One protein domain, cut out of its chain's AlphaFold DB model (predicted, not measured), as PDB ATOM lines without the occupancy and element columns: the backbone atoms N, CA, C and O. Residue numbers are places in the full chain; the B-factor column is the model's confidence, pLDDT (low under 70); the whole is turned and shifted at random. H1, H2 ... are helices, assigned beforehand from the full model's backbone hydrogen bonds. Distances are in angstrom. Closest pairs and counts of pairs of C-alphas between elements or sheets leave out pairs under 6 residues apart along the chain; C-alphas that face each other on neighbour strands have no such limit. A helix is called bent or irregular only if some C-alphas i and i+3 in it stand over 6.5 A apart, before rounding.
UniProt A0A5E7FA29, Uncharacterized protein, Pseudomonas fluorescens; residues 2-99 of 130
ATOM      1  N   GLU A   2     265.808 129.899 178.179       93.62
ATOM      2  CA  GLU A   2     267.197 129.393 178.200       93.62
ATOM      3  C   GLU A   2     267.368 128.066 178.956       93.62
ATOM      4  O   GLU A   2     267.807 127.080 178.375       93.62
ATOM      5  N   LYS A   3     266.884 127.994 180.206       94.25
ATOM      6  CA  LYS A   3     266.906 126.766 181.027       94.25
ATOM      7  C   LYS A   3     266.256 125.548 180.354       94.25
ATOM      8  O   LYS A   3     266.630 124.427 180.668       94.25
ATOM      9  N   ARG A   4     265.277 125.755 179.464       94.38
ATOM     10  CA  ARG A   4     264.604 124.676 178.725       94.38
ATOM     11  C   ARG A   4     265.425 124.200 177.529       94.38
ATOM     12  O   ARG A   4     265.338 123.029 177.199       94.38
ATOM     13  N   LEU A   5     266.209 125.080 176.905       95.44
ATOM     14  CA  LEU A   5     267.034 124.761 175.736       95.44
ATOM     15  C   LEU A   5     268.383 124.147 176.126       95.44
ATOM     16  O   LEU A   5     268.864 123.251 175.435       95.44
ATOM     17  N   THR A   6     268.973 124.564 177.251       95.25
ATOM     18  CA  THR A   6     270.296 124.092 177.692       95.25
ATOM     19  C   THR A   6     270.445 122.563 177.752       95.25
ATOM     20  O   THR A   6     271.478 122.062 177.306       95.25
ATOM     21  N   PRO A   7     269.463 121.777 178.241       95.25
ATOM     22  CA  PRO A   7     269.569 120.316 178.229       95.25
ATOM     23  C   PRO A   7     269.710 119.712 176.824       95.25
ATOM     24  O   PRO A   7     270.334 118.662 176.684       95.25
ATOM     25  N   TRP A   8     269.168 120.377 175.800       96.06
ATOM     26  CA  TRP A   8     269.138 119.903 174.417       96.06
ATOM     27  C   TRP A   8     270.367 120.327 173.622       96.06
ATOM     28  O   TRP A   8     270.996 119.492 172.985       96.06
ATOM     29  N   ILE A   9     270.725 121.609 173.692       96.50
ATOM     30  CA  ILE A   9     271.765 122.190 172.829       96.50
ATOM     31  C   ILE A   9     273.000 122.665 173.599       96.50
ATOM     32  O   ILE A   9     273.976 123.082 172.996       96.50
ATOM     33  N   GLY A  10     273.014 122.567 174.930       95.81
ATOM     34  CA  GLY A  10     274.134 123.022 175.755       95.81
ATOM     35  C   GLY A  10     274.111 124.531 176.015       95.81
ATOM     36  O   GLY A  10     273.056 125.164 176.020       95.81
ATOM     37  N   LYS A  11     275.278 125.118 176.303       96.69
ATOM     38  CA  LYS A  11     275.391 126.554 176.604       96.69
ATOM     39  C   LYS A  11     274.986 127.377 175.379       96.69
ATOM     40  O   LYS A  11     275.476 127.129 174.283       96.69
ATOM     41  N   LEU A  12     274.132 128.375 175.588       97.19
ATOM     42  CA  LEU A  12     273.686 129.281 174.532       97.19
ATOM     43  C   LEU A  12     274.753 130.327 174.195       97.19
ATOM     44  O   LEU A  12     275.373 130.901 175.102       97.19
ATOM     45  N   ASN A  13     274.922 130.594 172.901       97.12
ATOM     46  CA  ASN A  13     275.730 131.702 172.396       97.12
ATOM     47  C   ASN A  13     274.956 133.034 172.477       97.12
ATOM     48  O   ASN A  13     273.771 133.057 172.816       97.12
ATOM     49  N   GLN A  14     275.636 134.158 172.230       97.75
ATOM     50  CA  GLN A  14     275.014 135.477 172.378       97.75
ATOM     51  C   GLN A  14     273.828 135.695 171.414       97.75
ATOM     52  O   GLN A  14     272.754 136.020 171.917       97.75
ATOM     53  N   PRO A  15     273.934 135.395 170.099       97.88
ATOM     54  CA  PRO A  15     272.792 135.496 169.181       97.88
ATOM     55  C   PRO A  15     271.546 134.725 169.640       97.88
ATOM     56  O   PRO A  15     270.428 135.234 169.553       97.88
ATOM     57  N   GLN A  16     271.734 133.521 170.190       98.19
ATOM     58  CA  GLN A  16     270.640 132.700 170.713       98.19
ATOM     59  C   GLN A  16     269.956 133.345 171.923       98.19
ATOM     60  O   GLN A  16     268.729 133.306 172.037       98.19
ATOM     61  N   LYS A  17     270.726 133.950 172.834       97.94
ATOM     62  CA  LYS A  17     270.173 134.660 173.998       97.94
ATOM     63  C   LYS A  17     269.380 135.889 173.575       97.94
ATOM     64  O   LYS A  17     268.255 136.068 174.040       97.94
ATOM     65  N   ASP A  18     269.920 136.676 172.651       97.94
ATOM     66  CA  ASP A  18     269.251 137.871 172.130       97.94
ATOM     67  C   ASP A  18     267.930 137.486 171.453       97.94
ATOM     68  O   ASP A  18     266.874 138.070 171.719       97.94
ATOM     69  N   ARG A  19     267.940 136.405 170.663       97.88
ATOM     70  CA  ARG A  19     266.733 135.891 170.012       97.88
ATOM     71  C   ARG A  19     265.668 135.420 171.006       97.88
ATOM     72  O   ARG A  19     264.475 135.641 170.767       97.88
ATOM     73  N   ILE A  20     266.075 134.804 172.119       97.12
ATOM     74  CA  ILE A  20     265.179 134.416 173.221       97.12
ATOM     75  C   ILE A  20     264.573 135.644 173.900       97.12
ATOM     76  O   ILE A  20     263.386 135.617 174.228       97.12
ATOM     77  N   GLN A  21     265.348 136.710 174.105       95.94
ATOM     78  CA  GLN A  21     264.838 137.954 174.683       95.94
ATOM     79  C   GLN A  21     263.803 138.606 173.762       95.94
ATOM     80  O   GLN A  21     262.704 138.923 174.215       95.94
ATOM     81  N   MET A  22     264.097 138.706 172.461       95.44
ATOM     82  CA  MET A  22     263.150 139.213 171.460       95.44
ATOM     83  C   MET A  22     261.863 138.384 171.415       95.44
ATOM     84  O   MET A  22     260.766 138.939 171.422       95.44
ATOM     85  N   TRP A  23     261.984 137.052 171.416       95.81
ATOM     86  CA  TRP A  23     260.826 136.160 171.506       95.81
ATOM     87  C   TRP A  23     260.019 136.439 172.773       95.81
ATOM     88  O   TRP A  23     258.818 136.654 172.684       95.81
ATOM     89  N   SER A  24     260.672 136.502 173.935       93.44
ATOM     90  CA  SER A  24     259.995 136.718 175.215       93.44
ATOM     91  C   SER A  24     259.227 138.038 175.246       93.44
ATOM     92  O   SER A  24     258.125 138.073 175.783       93.44
ATOM     93  N   ALA A  25     259.787 139.103 174.666       91.19
ATOM     94  CA  ALA A  25     259.120 140.396 174.559       91.19
ATOM     95  C   ALA A  25     257.924 140.356 173.590       91.19
ATOM     96  O   ALA A  25     256.900 140.984 173.850       91.19
ATOM     97  N   SER A  26     258.019 139.581 172.501       89.56
ATOM     98  CA  SER A  26     256.961 139.481 171.484       89.56
ATOM     99  C   SER A  26     255.675 138.800 171.963       89.56
ATOM    100  O   SER A  26     254.630 138.968 171.342       89.56
ATOM    101  N   LEU A  27     255.729 138.042 173.063       86.31
ATOM    102  CA  LEU A  27     254.574 137.291 173.556       86.31
ATOM    103  C   LEU A  27     253.504 138.165 174.236       86.31
ATOM    104  O   LEU A  27     252.382 137.698 174.437       86.31
ATOM    105  N   GLY A  28     253.832 139.412 174.594       80.25
ATOM    106  CA  GLY A  28     252.891 140.376 175.172       80.25
ATOM    107  C   GLY A  28     252.082 139.841 176.366       80.25
ATOM    108  O   GLY A  28     252.579 139.085 177.199       80.25
ATOM    109  N   GLU A  29     250.801 140.218 176.422       77.12
ATOM    110  CA  GLU A  29     249.853 139.911 177.510       77.12
ATOM    111  C   GLU A  29     249.182 138.522 177.399       77.12
ATOM    112  O   GLU A  29     248.076 138.309 177.902       77.12
ATOM    113  N   GLN A  30     249.838 137.533 176.779       74.75
ATOM    114  CA  GLN A  30     249.349 136.140 176.707       74.75
ATOM    115  C   GLN A  30     248.941 135.561 178.080       74.75
ATOM    116  O   GLN A  30     248.050 134.715 178.177       74.75
ATOM    117  N   ASN A  31     249.576 136.040 179.159       81.88
ATOM    118  CA  ASN A  31     249.332 135.572 180.519       81.88
ATOM    119  C   ASN A  31     247.897 135.853 180.969       81.88
ATOM    120  O   ASN A  31     247.335 135.047 181.708       81.88
ATOM    121  N   LYS A  32     247.289 136.952 180.506       89.62
ATOM    122  CA  LYS A  32     245.915 137.304 180.868       89.62
ATOM    123  C   LYS A  32     244.919 136.287 180.314       89.62
ATOM    124  O   LYS A  32     244.184 135.682 181.089       89.62
ATOM    125  N   ALA A  33     244.974 136.021 179.007       91.75
ATOM    126  CA  ALA A  33     244.102 135.036 178.362       91.75
ATOM    127  C   ALA A  33     244.292 133.629 178.959       91.75
ATOM    128  O   ALA A  33     243.327 132.890 179.149       91.75
ATOM    129  N   TRP A  34     245.530 133.266 179.314       91.94
ATOM    130  CA  TRP A  34     245.813 132.003 179.998       91.94
ATOM    131  C   TRP A  34     245.190 131.924 181.401       91.94
ATOM    132  O   TRP A  34     244.590 130.902 181.742       91.94
ATOM    133  N   ILE A  35     245.300 132.980 182.216       94.31
ATOM    134  CA  ILE A  35     244.711 133.034 183.567       94.31
ATOM    135  C   ILE A  35     243.181 132.990 183.503       94.31
ATOM    136  O   ILE A  35     242.550 132.271 184.282       94.31
ATOM    137  N   GLU A  36     242.581 133.721 182.566       95.75
ATOM    138  CA  GLU A  36     241.131 133.743 182.360       95.75
ATOM    139  C   GLU A  36     240.619 132.362 181.933       95.75
ATOM    140  O   GLU A  36     239.703 131.824 182.555       95.75
ATOM    141  N   ASN A  37     241.279 131.720 180.964       96.75
ATOM    142  CA  ASN A  37     240.945 130.358 180.549       96.75
ATOM    143  C   ASN A  37     241.140 129.331 181.670       96.75
ATOM    144  O   ASN A  37     240.329 128.422 181.841       96.75
ATOM    145  N   ARG A  38     242.191 129.487 182.483       95.94
ATOM    146  CA  ARG A  38     242.404 128.633 183.655       95.94
ATOM    147  C   ARG A  38     241.275 128.788 184.671       95.94
ATOM    148  O   ARG A  38     240.791 127.779 185.176       95.94
ATOM    149  N   THR A  39     240.847 130.018 184.948       97.62
ATOM    150  CA  THR A  39     239.712 130.300 185.840       97.62
ATOM    151  C   THR A  39     238.425 129.681 185.292       97.62
ATOM    152  O   THR A  39     237.691 129.023 186.028       97.62
ATOM    153  N   HIS A  40     238.184 129.817 183.985       97.88
ATOM    154  CA  HIS A  40     237.050 129.192 183.307       97.88
ATOM    155  C   HIS A  40     237.043 127.667 183.488       97.88
ATOM    156  O   HIS A  40     236.067 127.107 183.993       97.88
ATOM    157  N   TRP A  41     238.156 126.999 183.171       98.00
ATOM    158  CA  TRP A  41     238.290 125.551 183.337       98.00
ATOM    159  C   TRP A  41     238.105 125.115 184.799       98.00
ATOM    160  O   TRP A  41     237.424 124.128 185.069       98.00
ATOM    161  N   GLN A  42     238.656 125.865 185.762       98.06
ATOM    162  CA  GLN A  42     238.498 125.574 187.192       98.06
ATOM    163  C   GLN A  42     237.034 125.646 187.641       98.06
ATOM    164  O   GLN A  42     236.593 124.782 188.398       98.06
ATOM    165  N   ASN A  43     236.268 126.621 187.148       98.25
ATOM    166  CA  ASN A  43     234.843 126.741 187.453       98.25
ATOM    167  C   ASN A  43     234.027 125.580 186.859       98.25
ATOM    168  O   ASN A  43     233.155 125.033 187.542       98.25
ATOM    169  N   LEU A  44     234.335 125.157 185.626       97.94
ATOM    170  CA  LEU A  44     233.719 123.973 185.012       97.94
ATOM    171  C   LEU A  44     234.023 122.702 185.810       97.94
ATOM    172  O   LEU A  44     233.127 121.897 186.081       97.94
ATOM    173  N   PHE A  45     235.279 122.541 186.226       98.06
ATOM    174  CA  PHE A  45     235.716 121.416 187.038       98.06
ATOM    175  C   PHE A  45     235.005 121.385 188.392       98.06
ATOM    176  O   PHE A  45     234.433 120.359 188.763       98.06
ATOM    177  N   LEU A  46     234.973 122.516 189.102       98.25
ATOM    178  CA  LEU A  46     234.288 122.641 190.387       98.25
ATOM    179  C   LEU A  46     232.800 122.295 190.263       98.25
ATOM    180  O   LEU A  46     232.299 121.479 191.036       98.25
ATOM    181  N   THR A  47     232.121 122.856 189.262       98.06
ATOM    182  CA  THR A  47     230.701 122.584 188.993       98.06
ATOM    183  C   THR A  47     230.464 121.094 188.742       98.06
ATOM    184  O   THR A  47     229.551 120.496 189.311       98.06
ATOM    185  N   THR A  48     231.330 120.464 187.941       97.94
ATOM    186  CA  THR A  48     231.232 119.033 187.619       97.94
ATOM    187  C   THR A  48     231.402 118.163 188.866       97.94
ATOM    188  O   THR A  48     230.622 117.240 189.083       97.94
ATOM    189  N   VAL A  49     232.361 118.480 189.739       98.06
ATOM    190  CA  VAL A  49     232.584 117.746 191.001       98.06
ATOM    191  C   VAL A  49     231.453 117.966 192.015       98.06
ATOM    192  O   VAL A  49     231.072 117.042 192.741       98.06
ATOM    193  N   GLN A  50     230.871 119.165 192.068       98.38
ATOM    194  CA  GLN A  50     229.687 119.429 192.895       98.38
ATOM    195  C   GLN A  50     228.494 118.573 192.445       98.38
ATOM    196  O   GLN A  50     227.766 118.048 193.287       98.38
ATOM    197  N   GLN A  51     228.360 118.344 191.137       97.56
ATOM    198  CA  GLN A  51     227.324 117.513 190.518       97.56
ATOM    199  C   GLN A  51     227.724 116.036 190.369       97.56
ATOM    200  O   GLN A  51     227.161 115.325 189.542       97.56
ATOM    201  N   ARG A  52     228.657 115.527 191.189       97.56
ATOM    202  CA  ARG A  52     229.175 114.144 191.081       97.56
ATOM    203  C   ARG A  52     228.141 113.015 191.162       97.56
ATOM    204  O   ARG A  52     228.458 111.890 190.807       97.56
ATOM    205  N   GLN A  53     226.943 113.300 191.669       98.12
ATOM    206  CA  GLN A  53     225.832 112.340 191.734       98.12
ATOM    207  C   GLN A  53     225.003 112.299 190.442       98.12
ATOM    208  O   GLN A  53     224.099 111.478 190.318       98.12
ATOM    209  N   SER A  54     225.277 113.193 189.489       97.50
ATOM    210  CA  SER A  54     224.625 113.177 188.186       97.50
ATOM    211  C   SER A  54     225.009 111.919 187.414       97.50
ATOM    212  O   SER A  54     226.169 111.508 187.408       97.50
ATOM    213  N   SER A  55     224.036 111.341 186.710       97.62
ATOM    214  CA  SER A  55     224.240 110.150 185.873       97.62
ATOM    215  C   SER A  55     225.309 110.335 184.784       97.62
ATOM    216  O   SER A  55     225.961 109.369 184.398       97.62
ATOM    217  N   ASP A  56     225.536 111.570 184.330       97.31
ATOM    218  CA  ASP A  56     226.520 111.921 183.300       97.31
ATOM    219  C   ASP A  56     227.885 112.366 183.863       97.31
ATOM    220  O   ASP A  56     228.789 112.720 183.100       97.31
ATOM    221  N   PHE A  57     228.079 112.327 185.188       98.25
ATOM    222  CA  PHE A  57     229.319 112.775 185.826       98.25
ATOM    223  C   PHE A  57     230.587 112.097 185.271       98.25
ATOM    224  O   PHE A  57     231.518 112.836 184.934       98.25
ATOM    225  N   PRO A  58     230.656 110.753 185.112       97.88
ATOM    226  CA  PRO A  58     231.859 110.093 184.599       97.88
ATOM    227  C   PRO A  58     232.287 110.615 183.225       97.88
ATOM    228  O   PRO A  58     233.473 110.836 182.986       97.88
ATOM    229  N   GLN A  59     231.323 110.876 182.341       97.31
ATOM    230  CA  GLN A  59     231.591 111.414 181.011       97.31
ATOM    231  C   GLN A  59     232.103 112.859 181.086       97.31
ATOM    232  O   GLN A  59     233.100 113.196 180.447       97.31
ATOM    233  N   ARG A  60     231.462 113.717 181.891       96.88
ATOM    234  CA  ARG A  60     231.846 115.134 182.019       96.88
ATOM    235  C   ARG A  60     233.238 115.319 182.613       96.88
ATOM    236  O   ARG A  60     234.017 116.131 182.113       96.88
ATOM    237  N   ILE A  61     233.558 114.578 183.675       97.56
ATOM    238  CA  ILE A  61     234.872 114.681 184.316       97.56
ATOM    239  C   ILE A  61     235.976 114.122 183.411       97.56
ATOM    240  O   ILE A  61     237.058 114.703 183.359       97.56
ATOM    241  N   ALA A  62     235.697 113.053 182.653       97.62
ATOM    242  CA  ALA A  62     236.631 112.514 181.668       97.62
ATOM    243  C   ALA A  62     236.946 113.550 180.583       97.62
ATOM    244  O   ALA A  62     238.120 113.862 180.384       97.62
ATOM    245  N   ALA A  63     235.924 114.167 179.980       97.06
ATOM    246  CA  ALA A  63     236.109 115.209 178.971       97.06
ATOM    247  C   ALA A  63     236.949 116.384 179.503       97.06
ATOM    248  O   ALA A  63     237.899 116.817 178.858       97.06
ATOM    249  N   LEU A  64     236.683 116.870 180.722       96.75
ATOM    250  CA  LEU A  64     237.467 117.965 181.315       96.75
ATOM    251  C   LEU A  64     238.941 117.618 181.553       96.75
ATOM    252  O   LEU A  64     239.777 118.523 181.613       96.75
ATOM    253  N   LEU A  65     239.272 116.339 181.736       95.81
ATOM    254  CA  LEU A  65     240.633 115.885 182.011       95.81
ATOM    255  C   LEU A  65     241.390 115.482 180.746       95.81
ATOM    256  O   LEU A  65     242.589 115.764 180.676       95.81
ATOM    257  N   GLN A  66     240.703 114.852 179.795       96.50
ATOM    258  CA  GLN A  66     241.270 114.247 178.587       96.50
ATOM    259  C   GLN A  66     241.146 115.175 177.372       96.50
ATOM    260  O   GLN A  66     242.116 115.339 176.640       96.50
ATOM    261  N   ASP A  67     240.026 115.890 177.241       95.25
ATOM    262  CA  ASP A  67     239.685 116.733 176.086       95.25
ATOM    263  C   ASP A  67     239.695 118.225 176.452       95.25
ATOM    264  O   ASP A  67     238.801 118.999 176.101       95.25
ATOM    265  N   ARG A  68     240.723 118.651 177.199       91.81
ATOM    266  CA  ARG A  68     240.830 120.009 177.771       91.81
ATOM    267  C   ARG A  68     240.681 121.126 176.742       91.81
ATOM    268  O   ARG A  68     240.159 122.186 177.078       91.81
ATOM    269  N   GLU A  69     241.145 120.897 175.518       93.88
ATOM    270  CA  GLU A  69     241.104 121.879 174.432       93.88
ATOM    271  C   GLU A  69     239.683 122.217 173.986       93.88
ATOM    272  O   GLU A  69     239.435 123.332 173.529       93.88
ATOM    273  N   THR A  70     238.729 121.301 174.162       95.25
ATOM    274  CA  THR A  70     237.304 121.531 173.874       95.25
ATOM    275  C   THR A  70     236.715 122.622 174.772       95.25
ATOM    276  O   THR A  70     235.773 123.306 174.383       95.25
ATOM    277  N   PHE A  71     237.301 122.829 175.953       96.38
ATOM    278  CA  PHE A  71     236.865 123.812 176.948       96.38
ATOM    279  C   PHE A  71     237.681 125.107 176.914       96.38
ATOM    280  O   PHE A  71     237.574 125.926 177.826       96.38
ATOM    281  N   TRP A  72     238.536 125.293 175.907       96.62
ATOM    282  CA  TRP A  72     239.271 126.543 175.766       96.62
ATOM    283  C   TRP A  72     238.347 127.684 175.370       96.62
ATOM    284  O   TRP A  72     237.531 127.548 174.456       96.62
ATOM    285  N   THR A  73     238.537 128.841 176.000       96.69
ATOM    286  CA  THR A  73     237.877 130.063 175.542       96.69
ATOM    287  C   THR A  73     238.391 130.455 174.148       96.69
ATOM    288  O   THR A  73     239.554 130.183 173.817       96.69
ATOM    289  N   PRO A  74     237.566 131.104 173.304       95.62
ATOM    290  CA  PRO A  74     237.996 131.568 171.984       95.62
ATOM    291  C   PRO A  74     239.238 132.471 172.037       95.62
ATOM    292  O   PRO A  74     240.143 132.351 171.209       95.62
ATOM    293  N   GLU A  75     239.312 133.340 173.044       93.50
ATOM    294  CA  GLU A  75     240.426 134.263 173.267       93.50
ATOM    295  C   GLU A  75     241.712 133.498 173.572       93.50
ATOM    296  O   GLU A  75     242.769 133.805 173.014       93.50
ATOM    297  N   TYR A  76     241.624 132.472 174.421       95.25
ATOM    298  CA  TYR A  76     242.778 131.654 174.753       95.25
ATOM    299  C   TYR A  76     243.224 130.784 173.589       95.25
ATOM    300  O   TYR A  76     244.425 130.679 173.375       95.25
ATOM    301  N   ARG A  77     242.305 130.234 172.786       95.19
ATOM    302  CA  ARG A  77     242.673 129.497 171.567       95.19
ATOM    303  C   ARG A  77     243.493 130.373 170.621       95.19
ATOM    304  O   ARG A  77     244.572 129.980 170.196       95.19
ATOM    305  N   LYS A  78     243.039 131.604 170.365       93.25
ATOM    306  CA  LYS A  78     243.778 132.555 169.522       93.25
ATOM    307  C   LYS A  78     245.150 132.901 170.106       93.25
ATOM    308  O   LYS A  78     246.130 132.951 169.363       93.25
ATOM    309  N   ALA A  79     245.222 133.159 171.413       92.81
ATOM    310  CA  ALA A  79     246.489 133.434 172.084       92.81
ATOM    311  C   ALA A  79     247.432 132.222 171.998       92.81
ATOM    312  O   ALA A  79     248.595 132.379 171.643       92.81
ATOM    313  N   TYR A  80     246.922 131.014 172.239       92.75
ATOM    314  CA  TYR A  80     247.673 129.769 172.129       92.75
ATOM    315  C   TYR A  80     248.292 129.618 170.736       92.75
ATOM    316  O   TYR A  80     249.516 129.540 170.640       92.75
ATOM    317  N   ASP A  81     247.494 129.717 169.667       92.88
ATOM    318  CA  ASP A  81     247.968 129.586 168.280       92.88
ATOM    319  C   ASP A  81     249.091 130.583 167.944       92.88
ATOM    320  O   ASP A  81     250.051 130.269 167.237       92.88
ATOM    321  N   GLN A  82     248.983 131.820 168.438       92.00
ATOM    322  CA  GLN A  82     250.015 132.843 168.244       92.00
ATOM    323  C   GLN A  82     251.308 132.476 168.978       92.00
ATOM    324  O   GLN A  82     252.401 132.589 168.418       92.00
ATOM    325  N   THR A  83     251.186 132.013 170.220       92.25
ATOM    326  CA  THR A  83     252.333 131.657 171.062       92.25
ATOM    327  C   THR A  83     253.030 130.386 170.586       92.25
ATOM    328  O   THR A  83     254.259 130.317 170.623       92.25
ATOM    329  N   GLU A  84     252.276 129.424 170.051       93.81
ATOM    330  CA  GLU A  84     252.801 128.221 169.413       93.81
ATOM    331  C   GLU A  84     253.633 128.587 168.180       93.81
ATOM    332  O   GLU A  84     254.807 128.222 168.092       93.81
ATOM    333  N   LYS A  85     253.084 129.409 167.274       94.94
ATOM    334  CA  LYS A  85     253.816 129.906 166.095       94.94
ATOM    335  C   LYS A  85     255.091 130.653 166.484       94.94
ATOM    336  O   LYS A  85     256.143 130.433 165.880       94.94
ATOM    337  N   ALA A  86     255.029 131.498 167.515       94.81
ATOM    338  CA  ALA A  86     256.196 132.214 168.021       94.81
ATOM    339  C   ALA A  86     257.261 131.260 168.592       94.81
ATOM    340  O   ALA A  86     258.455 131.469 168.374       94.81
ATOM    341  N   ALA A  87     256.850 130.208 169.309       95.12
ATOM    342  CA  ALA A  87     257.756 129.194 169.842       95.12
ATOM    343  C   ALA A  87     258.410 128.354 168.732       95.12
ATOM    344  O   ALA A  87     259.619 128.129 168.783       95.12
ATOM    345  N   ILE A  88     257.652 127.948 167.708       96.50
ATOM    346  CA  ILE A  88     258.188 127.239 166.535       96.50
ATOM    347  C   ILE A  88     259.229 128.108 165.825       96.50
ATOM    348  O   ILE A  88     260.347 127.652 165.583       96.50
ATOM    349  N   SER A  89     258.905 129.378 165.559       97.38
ATOM    350  CA  SER A  89     259.847 130.330 164.958       97.38
ATOM    351  C   SER A  89     261.116 130.485 165.800       97.38
ATOM    352  O   SER A  89     262.214 130.445 165.251       97.38
ATOM    353  N   LEU A  90     260.994 130.581 167.130       97.69
ATOM    354  CA  LEU A  90     262.159 130.613 168.012       97.69
ATOM    355  C   LEU A  90     263.035 129.364 167.833       97.69
ATOM    356  O   LEU A  90     264.248 129.494 167.712       97.69
ATOM    357  N   ILE A  91     262.453 128.163 167.830       96.56
ATOM    358  CA  ILE A  91     263.221 126.913 167.705       96.56
ATOM    359  C   ILE A  91     263.963 126.858 166.363       96.56
ATOM    360  O   ILE A  91     265.135 126.475 166.336       96.56
ATOM    361  N   VAL A  92     263.315 127.276 165.271       97.44
ATOM    362  CA  VAL A  92     263.939 127.365 163.941       97.44
ATOM    363  C   VAL A  92     265.149 128.297 163.977       97.44
ATOM    364  O   VAL A  92     266.241 127.891 163.579       97.44
ATOM    365  N   ASP A  93     264.995 129.499 164.532       98.00
ATOM    366  CA  ASP A  93     266.071 130.491 164.587       98.00
ATOM    367  C   ASP A  93     267.232 130.035 165.481       98.00
ATOM    368  O   ASP A  93     268.396 130.132 165.093       98.00
ATOM    369  N   ILE A  94     266.935 129.456 166.648       97.81
ATOM    370  CA  ILE A  94     267.950 128.890 167.550       97.81
ATOM    371  C   ILE A  94     268.727 127.767 166.860       97.81
ATOM    372  O   ILE A  94     269.953 127.686 166.989       97.81
ATOM    373  N   THR A  95     268.032 126.921 166.097       94.81
ATOM    374  CA  THR A  95     268.654 125.839 165.331       94.81
ATOM    375  C   THR A  95     269.520 126.395 164.207       94.81
ATOM    376  O   THR A  95     270.628 125.907 164.002       94.81
ATOM    377  N   ALA A  96     269.082 127.437 163.499       96.88
ATOM    378  CA  ALA A  96     269.884 128.103 162.473       96.88
ATOM    379  C   ALA A  96     271.162 128.731 163.062       96.88
ATOM    380  O   ALA A  96     272.239 128.582 162.492       96.88
ATOM    381  N   GLN A  97     271.063 129.330 164.251       97.56
ATOM    382  CA  GLN A  97     272.169 129.955 164.988       97.56
ATOM    383  C   GLN A  97     273.062 128.960 165.756       97.56
ATOM    384  O   GLN A  97     273.981 129.379 166.467       97.56
ATOM    385  N   SER A  98     272.777 127.657 165.674       97.50
ATOM    386  CA  SER A  98     273.504 126.637 166.430       97.50
ATOM    387  C   SER A  98     274.866 126.310 165.817       97.50
ATOM    388  O   SER A  98     274.979 126.106 164.603       97.50
ATOM    389  N   THR A  99     275.885 126.199 166.673       98.06
ATOM    390  CA  THR A  99     277.216 125.692 166.295       98.06
ATOM    391  C   THR A  99     277.161 124.192 165.992       98.06
ATOM    392  O   THR A  99     276.190 123.517 166.342       98.06
TER     393      THR A  99
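What this domain is: This is residues 2 to 99 of the 130 residues of an uncharacterized protein of Pseudomonas fluorescens (UniProt A0A5E7FA29). The model is a long, thin, bowed double row of helices: H2 and then H3 run out along one row, the chain turns back at residues 51 to 56, and H4, H5 and H6 return along the other. H6 lies beside H2 and crosses the beginning of H3, H4 lies beside the far part of H3, and H1 is a short helix near H2 at the end opposite the turn. The printed part has 98 residues, with six named helices in the order H1 to H6 and no named strand, and the class is all helix. The whole is only just loose, close to extended, with a radius of gyration of the C-alphas of 18.8 A, and its outline is a rod of 59 by 25 by 17 A.

Where its parts are: H1 is residues 2 to 9, beginning at C-alpha 2 at (267.197, 129.393, 178.200). It is irregular, but only just: C-alphas 4 and 7 are 6.6 A apart. H2 is residues 14 to 26, 18.5 A from first to last C-alpha. H3 is residues 30 to 50 and measures 30.5 A, ending at C-alpha 50 at (229.687, 119.429, 192.895). H4 is residues 57 to 66, 14.0 A long, and H5 is residues 68 to 71. H6, the longest helix, is residues 74 to 96 and measures 33.5 A, ending at C-alpha 96 at (269.884, 128.103, 162.473).

How they stand to each other: H1 is close to H2 but not clearly touching; the closest C-alphas, of Glu 2 and Ile 20, are 7.4 A apart. H2 touches H6 at a shallow tilt of 11 degrees, opposite ways, with the C-alphas of Gln 16 and Ile 94 closest at 5.6 A; H6 touches H2 with residues 86 to 94 alone. H3 touches H6 at a steep tilt of 51 degrees, opposite ways, through residues 30 to 37 of H3 and 75 to 83 of H6; the C-alphas of Ala 33 and Tyr 76 are closest, at 5.1 A. H3 and H4 form a helical hairpin at a shallow tilt of 22 degrees, touching through residues 41 to 49 of H3, with the C-alphas of Thr 48 and Ile 61 closest at 6.6 A. H5 is close to H3 but not clearly touching, with C-alphas 41 and 71 closest at 6.8 A. H4 and H6 are apart. In H2, H3, H4 and H6 every O i to N i+4 pair is within hydrogen-bond range; H1 has 2 of 4, and H5 is too short for such a pair.

The domain as a whole: The C-alphas farthest apart, of Gln 53 and Thr 99, are 58.9 A from each other. The printed part has no cut. The link from H3 to H4 is short, and the other four are tight. The mean pLDDT of the printed part is 95.2, and no printed residue is under 70.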